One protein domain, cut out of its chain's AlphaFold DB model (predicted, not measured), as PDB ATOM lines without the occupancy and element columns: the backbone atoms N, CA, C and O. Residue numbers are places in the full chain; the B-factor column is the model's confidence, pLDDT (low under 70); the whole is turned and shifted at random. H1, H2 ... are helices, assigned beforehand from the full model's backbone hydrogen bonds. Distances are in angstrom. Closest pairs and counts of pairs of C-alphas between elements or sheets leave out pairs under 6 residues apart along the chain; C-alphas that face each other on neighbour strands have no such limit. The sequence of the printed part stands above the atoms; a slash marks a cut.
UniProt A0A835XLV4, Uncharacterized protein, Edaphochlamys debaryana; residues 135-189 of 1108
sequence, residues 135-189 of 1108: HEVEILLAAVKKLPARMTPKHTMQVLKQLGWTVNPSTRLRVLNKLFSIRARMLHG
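Overview. This is residues 135 to 189 of the 1108 residues of an uncharacterized protein of Edaphochlamys debaryana (UniProt A0A835XLV4). Picture two shorter helices, H1 and H2, joined as a splayed helical hairpin, with one long helix, H3, crossing both of them on one side. H3 makes the longest axis; the later half of H1 packs on it, and H2 crosses it nearly at a right angle. You are reading 55 residues with three named helices, in the order H1, H2, H3, and no named strand; the class is all helix. The whole is compact, with a radius of gyration of the C-alphas of 10.4 A, and spans 32 by 22 by 16 A.

Arrangement. Start with H1, residues 135 to 146, and H2, residues 153 to 162, a helical hairpin. They touch with residues 139 to 143 alone of H1; look at the closest C-alphas, those of Ala 143 and Val 159, 6.8 A apart. They run opposite ways at a steep tilt of 37 degrees, only just past shallow. Next comes H3, residues 169 to 187. Its residues 178 to 183 alone touch H1, there with residues 140 to 144 alone; the closest C-alphas, of Val 144 and Leu 179, are 6.2 A apart. H1 and H3 run the same way at a steep tilt of 62 degrees. Residues 171 to 176 alone of H3 touch H2, closest at the C-alphas of Thr 156 and Leu 176, 6.1 A apart. H2 and H3 are about perpendicular, at 85 degrees. The helix packing is mostly crossed, with no touching pair at a shallow tilt. In H1, H2 and H3 every O i to N i+4 pair is within hydrogen-bond range.

Along the chain. Find C-alpha 135 at (25.267, 22.747, 31.405); from there H1 runs 16.7 A to Lys 146. H2 begins at C-alpha 153, (33.528, 19.223, 51.719), and runs 14.5 A to Gln 162. H3 runs 26.9 A from Pro 169 to C-alpha 187 at (24.909, 2.369, 41.415).

Size, cuts and confidence. The C-alphas farthest apart, of Thr 166 and Gly 189, are 32.5 A apart. The printed part has no cut, and both links are short, with 6 residues each. The mean pLDDT of the printed part is 88.2; residue 188 is under 70.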
ATOM      1  N   HIS A 135      23.825  22.727  31.116       89.81
ATOM      2  CA  HIS A 135      25.267  22.747  31.405       89.81
ATOM      3  C   HIS A 135      25.599  22.423  32.877       89.81
ATOM      4  O   HIS A 135      26.608  21.787  33.174       89.81
ATOM      5  N   GLU A 136      24.748  22.816  33.834       92.94
ATOM      6  CA  GLU A 136      24.930  22.469  35.251       92.94
ATOM      7  C   GLU A 136      24.775  20.958  35.468       92.94
ATOM      8  O   GLU A 136      25.438  20.366  36.321       92.94
ATOM      9  N   VAL A 137      23.905  20.328  34.678       88.88
ATOM     10  CA  VAL A 137      23.701  18.879  34.654       88.88
ATOM     11  C   VAL A 137      24.951  18.158  34.181       88.88
ATOM     12  O   VAL A 137      25.409  17.242  34.864       88.88
ATOM     13  N   GLU A 138      25.528  18.588  33.064       91.75
ATOM     14  CA  GLU A 138      26.764  18.014  32.532       91.75
ATOM     15  C   GLU A 138      27.903  18.101  33.553       91.75
ATOM     16  O   GLU A 138      28.593  17.109  33.803       91.75
ATOM     17  N   ILE A 139      28.034  19.246  34.235       95.31
ATOM     18  CA  ILE A 139      29.013  19.449  35.312       95.31
ATOM     19  C   ILE A 139      28.782  18.460  36.462       95.31
ATOM     20  O   ILE A 139      29.727  17.826  36.937       95.31
ATOM     21  N   LEU A 140      27.534  18.284  36.908       95.06
ATOM     22  CA  LEU A 140      27.199  17.345  37.981       95.06
ATOM     23  C   LEU A 140      27.459  15.882  37.586       95.06
ATOM     24  O   LEU A 140      27.992  15.121  38.396       95.06
ATOM     25  N   LEU A 141      27.106  15.483  36.362       94.25
ATOM     26  CA  LEU A 141      27.334  14.131  35.842       94.25
ATOM     27  C   LEU A 141      28.831  13.838  35.699       94.25
ATOM     28  O   LEU A 141      29.308  12.789  36.145       94.25
ATOM     29  N   ALA A 142      29.593  14.783  35.143       94.31
ATOM     30  CA  ALA A 142      31.044  14.689  35.035       94.31
ATOM     31  C   ALA A 142      31.710  14.625  36.416       94.31
ATOM     32  O   ALA A 142      32.642  13.842  36.623       94.31
ATOM     33  N   ALA A 143      31.211  15.398  37.383       95.19
ATOM     34  CA  ALA A 143      31.697  15.366  38.754       95.19
ATOM     35  C   ALA A 143      31.452  14.003  39.413       95.19
ATOM     36  O   ALA A 143      32.383  13.430  39.971       95.19
ATOM     37  N   VAL A 144      30.248  13.427  39.323       94.12
ATOM     38  CA  VAL A 144      29.963  12.117  39.943       94.12
ATOM     39  C   VAL A 144      30.848  11.002  39.380       94.12
ATOM     40  O   VAL A 144      31.281  10.145  40.150       94.12
ATOM     41  N   LYS A 145      31.171  11.041  38.080       92.62
ATOM     42  CA  LYS A 145      32.092  10.085  37.440       92.62
ATOM     43  C   LYS A 145      33.532  10.196  37.965       92.62
ATOM     44  O   LYS A 145      34.219   9.186  38.050       92.62
ATOM     45  N   LYS A 146      33.988  11.404  38.325       92.00
ATOM     46  CA  LYS A 146      35.375  11.681  38.754       92.00
ATOM     47  C   LYS A 146      35.583  11.644  40.272       92.00
ATOM     48  O   LYS A 146      36.697  11.430  40.738       92.00
ATOM     49  N   LEU A 147      34.541  11.904  41.059       90.06
ATOM     50  CA  LEU A 147      34.650  12.017  42.513       90.06
ATOM     51  C   LEU A 147      34.760  10.637  43.187       90.06
ATOM     52  O   LEU A 147      34.073   9.704  42.778       90.06
ATOM     53  N   PRO A 148      35.525  10.483  44.285       87.38
ATOM     54  CA  PRO A 148      35.606   9.220  45.024       87.38
ATOM     55  C   PRO A 148      34.277   8.890  45.714       87.38
ATOM     56  O   PRO A 148      33.507   9.803  46.025       87.38
ATOM     57  N   ALA A 149      34.014   7.604  45.991       77.50
ATOM     58  CA  ALA A 149      32.784   7.111  46.645       77.50
ATOM     59  C   ALA A 149      32.395   7.936  47.883       77.50
ATOM     60  O   ALA A 149      31.232   8.303  48.072       77.50
ATOM     61  N   ARG A 150      33.401   8.312  48.680       81.12
ATOM     62  CA  ARG A 150      33.265   9.196  49.834       81.12
ATOM     63  C   ARG A 150      33.542  10.650  49.442       81.12
ATOM     64  O   ARG A 150      34.688  11.089  49.361       81.12
ATOM     65  N   MET A 151      32.479  11.421  49.228       85.50
ATOM     66  CA  MET A 151      32.590  12.856  48.954       85.50
ATOM     67  C   MET A 151      32.958  13.634  50.229       85.50
ATOM     68  O   MET A 151      32.450  13.354  51.312       85.50
ATOM     69  N   THR A 152      33.851  14.617  50.103       87.25
ATOM     70  CA  THR A 152      34.303  15.486  51.196       87.25
ATOM     71  C   THR A 152      33.800  16.907  50.934       87.25
ATOM     72  O   THR A 152      33.440  17.221  49.796       87.25
ATOM     73  N   PRO A 153      33.820  17.808  51.932       84.88
ATOM     74  CA  PRO A 153      33.528  19.223  51.719       84.88
ATOM     75  C   PRO A 153      34.287  19.838  50.535       84.88
ATOM     76  O   PRO A 153      33.701  20.599  49.773       84.88
ATOM     77  N   LYS A 154      35.558  19.458  50.334       88.88
ATOM     78  CA  LYS A 154      36.395  19.956  49.231       88.88
ATOM     79  C   LYS A 154      35.835  19.576  47.857       88.88
ATOM     80  O   LYS A 154      35.835  20.404  46.955       88.88
ATOM     81  N   HIS A 155      35.289  18.368  47.720       93.88
ATOM     82  CA  HIS A 155      34.673  17.905  46.476       93.88
ATOM     83  C   HIS A 155      33.437  18.736  46.112       93.88
ATOM     84  O   HIS A 155      33.301  19.177  44.977       93.88
ATOM     85  N   THR A 156      32.566  19.031  47.082       92.69
ATOM     86  CA  THR A 156      31.385  19.879  46.836       92.69
ATOM     87  C   THR A 156      31.776  21.307  46.465       92.69
ATOM     88  O   THR A 156      31.148  21.911  45.602       92.69
ATOM     89  N   MET A 157      32.832  21.835  47.087       93.38
ATOM     90  CA  MET A 157      33.371  23.163  46.782       93.38
ATOM     91  C   MET A 157      33.921  23.249  45.355       93.38
ATOM     92  O   MET A 157      33.701  24.247  44.678       93.38
ATOM     93  N   GLN A 158      34.590  22.196  44.879       95.38
ATOM     94  CA  GLN A 158      35.087  22.124  43.505       95.38
ATOM     95  C   GLN A 158      33.942  22.126  42.486       95.38
ATOM     96  O   GLN A 158      34.017  22.842  41.491       95.38
ATOM     97  N   VAL A 159      32.860  21.393  42.764       95.62
ATOM     98  CA  VAL A 159      31.669  21.376  41.902       95.62
ATOM     99  C   VAL A 159      30.948  22.725  41.923       95.62
ATOM    100  O   VAL A 159      30.580  23.225  40.870       95.62
ATOM    101  N   LEU A 160      30.811  23.372  43.086       95.50
ATOM    102  CA  LEU A 160      30.261  24.734  43.172       95.50
ATOM    103  C   LEU A 160      31.082  25.742  42.359       95.50
ATOM    104  O   LEU A 160      30.502  26.582  41.677       95.50
ATOM    105  N   LYS A 161      32.416  25.622  42.391       95.44
ATOM    106  CA  LYS A 161      33.318  26.451  41.584       95.44
ATOM    107  C   LYS A 161      33.102  26.224  40.085       95.44
ATOM    108  O   LYS A 161      33.062  27.191  39.339       95.44
ATOM    109  N   GLN A 162      32.934  24.973  39.653       95.44
ATOM    110  CA  GLN A 162      32.640  24.636  38.252       95.44
ATOM    111  C   GLN A 162      31.268  25.151  37.803       95.44
ATOM    112  O   GLN A 162      31.131  25.581  36.667       95.44
ATOM    113  N   LEU A 163      30.278  25.153  38.699       93.88
ATOM    114  CA  LEU A 163      28.940  25.692  38.442       93.88
ATOM    115  C   LEU A 163      28.898  27.231  38.397       93.88
ATOM    116  O   LEU A 163      27.855  27.791  38.079       93.88
ATOM    117  N   GLY A 164      29.976  27.928  38.774       95.00
ATOM    118  CA  GLY A 164      29.963  29.387  38.927       95.00
ATOM    119  C   GLY A 164      29.033  29.873  40.048       95.00
ATOM    120  O   GLY A 164      28.593  31.020  40.045       95.00
ATOM    121  N   TRP A 165      28.684  29.007  41.005       93.69
ATOM    122  CA  TRP A 165      27.771  29.347  42.098       93.69
ATOM    123  C   TRP A 165      28.531  29.913  43.300       93.69
ATOM    124  O   TRP A 165      29.601  29.425  43.671       93.69
ATOM    125  N   THR A 166      27.943  30.902  43.977       90.88
ATOM    126  CA  THR A 166      28.496  31.435  45.226       90.88
ATOM    127  C   THR A 166      28.449  30.388  46.334       90.88
ATOM    128  O   THR A 166      27.441  29.713  46.550       90.88
ATOM    129  N   VAL A 167      29.557  30.250  47.062       90.25
ATOM    130  CA  VAL A 167      29.663  29.271  48.142       90.25
ATOM    131  C   VAL A 167      28.919  29.780  49.371       90.25
ATOM    132  O   VAL A 167      29.365  30.699  50.049       90.25
ATOM    133  N   ASN A 168      27.823  29.115  49.720       88.88
ATOM    134  CA  ASN A 168      27.155  29.279  51.010       88.88
ATOM    135  C   ASN A 168      26.580  27.926  51.490       88.88
ATOM    136  O   ASN A 168      26.568  26.949  50.730       88.88
ATOM    137  N   PRO A 169      26.125  27.809  52.751       79.25
ATOM    138  CA  PRO A 169      25.640  26.534  53.285       79.25
ATOM    139  C   PRO A 169      24.487  25.907  52.484       79.25
ATOM    140  O   PRO A 169      24.438  24.683  52.349       79.25
ATOM    141  N   SER A 170      23.587  26.717  51.913       71.75
ATOM    142  CA  SER A 170      22.407  26.223  51.189       71.75
ATOM    143  C   SER A 170      22.752  25.683  49.797       71.75
ATOM    144  O   SER A 170      22.334  24.577  49.446       71.75
ATOM    145  N   THR A 171      23.572  26.398  49.023       86.38
ATOM    146  CA  THR A 171      24.072  25.947  47.709       86.38
ATOM    147  C   THR A 171      24.943  24.701  47.839       86.38
ATOM    148  O   THR A 171      24.787  23.751  47.069       86.38
ATOM    149  N   ARG A 172      25.786  24.639  48.876       89.50
ATOM    150  CA  ARG A 172      26.594  23.459  49.197       89.50
ATOM    151  C   ARG A 172      25.735  22.240  49.509       89.50
ATOM    152  O   ARG A 172      25.986  21.172  48.954       89.50
ATOM    153  N   LEU A 173      24.714  22.384  50.355       78.81
ATOM    154  CA  LEU A 173      23.802  21.286  50.676       78.81
ATOM    155  C   LEU A 173      23.017  20.822  49.438       78.81
ATOM    156  O   LEU A 173      22.853  19.622  49.221       78.81
ATOM    157  N   ARG A 174      22.594  21.762  48.587       88.19
ATOM    158  CA  ARG A 174      21.892  21.470  47.332       88.19
ATOM    159  C   ARG A 174      22.746  20.649  46.360       88.19
ATOM    160  O   ARG A 174      22.270  19.626  45.870       88.19
ATOM    161  N   VAL A 175      23.988  21.067  46.095       92.88
ATOM    162  CA  VAL A 175      24.919  20.333  45.217       92.88
ATOM    163  C   VAL A 175      25.240  18.963  45.806       92.88
ATOM    164  O   VAL A 175      25.172  17.960  45.101       92.88
ATOM    165  N   LEU A 176      25.506  18.892  47.113       88.94
ATOM    166  CA  LEU A 176      25.802  17.634  47.794       88.94
ATOM    167  C   LEU A 176      24.654  16.620  47.654       88.94
ATOM    168  O   LEU A 176      24.883  15.489  47.224       88.94
ATOM    169  N   ASN A 177      23.416  17.031  47.943       84.81
ATOM    170  CA  ASN A 177      22.235  16.172  47.809       84.81
ATOM    171  C   ASN A 177      22.025  15.701  46.363       84.81
ATOM    172  O   ASN A 177      21.621  14.557  46.131       84.81
ATOM    173  N   LYS A 178      22.319  16.562  45.380       92.06
ATOM    174  CA  LYS A 178      22.167  16.217  43.965       92.06
ATOM    175  C   LYS A 178      23.226  15.222  43.495       92.06
ATOM    176  O   LYS A 178      22.859  14.228  42.874       92.06
ATOM    177  N   LEU A 179      24.492  15.427  43.861       91.44
ATOM    178  CA  LEU A 179      25.585  14.491  43.576       91.44
ATOM    179  C   LEU A 179      25.316  13.112  44.198       91.44
ATOM    180  O   LEU A 179      25.508  12.092  43.538       91.44
ATOM    181  N   PHE A 180      24.805  13.065  45.436       85.06
ATOM    182  CA  PHE A 180      24.396  11.804  46.062       85.06
ATOM    183  C   PHE A 180      23.257  11.119  45.304       85.06
ATOM    184  O   PHE A 180      23.303   9.908  45.102       85.06
ATOM    185  N   SER A 181      22.263  11.884  44.853       80.94
ATOM    186  CA  SER A 181      21.119  11.342  44.114       80.94
ATOM    187  C   SER A 181      21.524  10.758  42.757       80.94
ATOM    188  O   SER A 181      21.081   9.665  42.412       80.94
ATOM    189  N   ILE A 182      22.384  11.457  42.008       87.75
ATOM    190  CA  ILE A 182      22.930  10.994  40.719       87.75
ATOM    191  C   ILE A 182      23.745   9.716  40.922       87.75
ATOM    192  O   ILE A 182      23.507   8.714  40.250       87.75
ATOM    193  N   ARG A 183      24.648   9.708  41.908       85.25
ATOM    194  CA  ARG A 183      25.473   8.535  42.205       85.25
ATOM    195  C   ARG A 183      24.651   7.318  42.609       85.25
ATOM    196  O   ARG A 183      24.955   6.213  42.173       85.25
ATOM    197  N   ALA A 184      23.621   7.517  43.430       75.19
ATOM    198  CA  ALA A 184      22.731   6.438  43.828       75.19
ATOM    199  C   ALA A 184      22.061   5.796  42.604       75.19
ATOM    200  O   ALA A 184      22.024   4.576  42.518       75.19
ATOM    201  N   ARG A 185      21.597   6.583  41.622       78.06
ATOM    202  CA  ARG A 185      21.002   6.019  40.395       78.06
ATOM    203  C   ARG A 185      22.002   5.220  39.567       78.06
ATOM    204  O   ARG A 185      21.679   4.102  39.181       78.06
ATOM    205  N   MET A 186      23.220   5.740  39.396       81.69
ATOM    206  CA  MET A 186      24.285   5.024  38.684       81.69
ATOM    207  C   MET A 186      24.611   3.674  39.338       81.69
ATOM    208  O   MET A 186      24.752   2.676  38.641       81.69
ATOM    209  N   LEU A 187      24.673   3.617  40.675       74.88
ATOM    210  CA  LEU A 187      24.909   2.369  41.415       74.88
ATOM    211  C   LEU A 187      23.778   1.341  41.265       74.88
ATOM    212  O   LEU A 187      23.996   0.161  41.510       74.88
ATOM    213  N   HIS A 188      22.582   1.776  40.871       69.19
ATOM    214  CA  HIS A 188      21.420   0.915  40.650       69.19
ATOM    215  C   HIS A 188      21.146   0.648  39.161       69.19
ATOM    216  O   HIS A 188      20.036   0.239  38.827       69.19
ATOM    217  N   GLY A 189      22.110   0.917  38.270       78.19
ATOM    218  CA  GLY A 189      21.962   0.692  36.826       78.19
ATOM    219  C   GLY A 189      20.890   1.563  36.163       78.19
ATOM    220  O   GLY A 189      20.401   1.218  35.093       78.19
TER     221      GLY A 189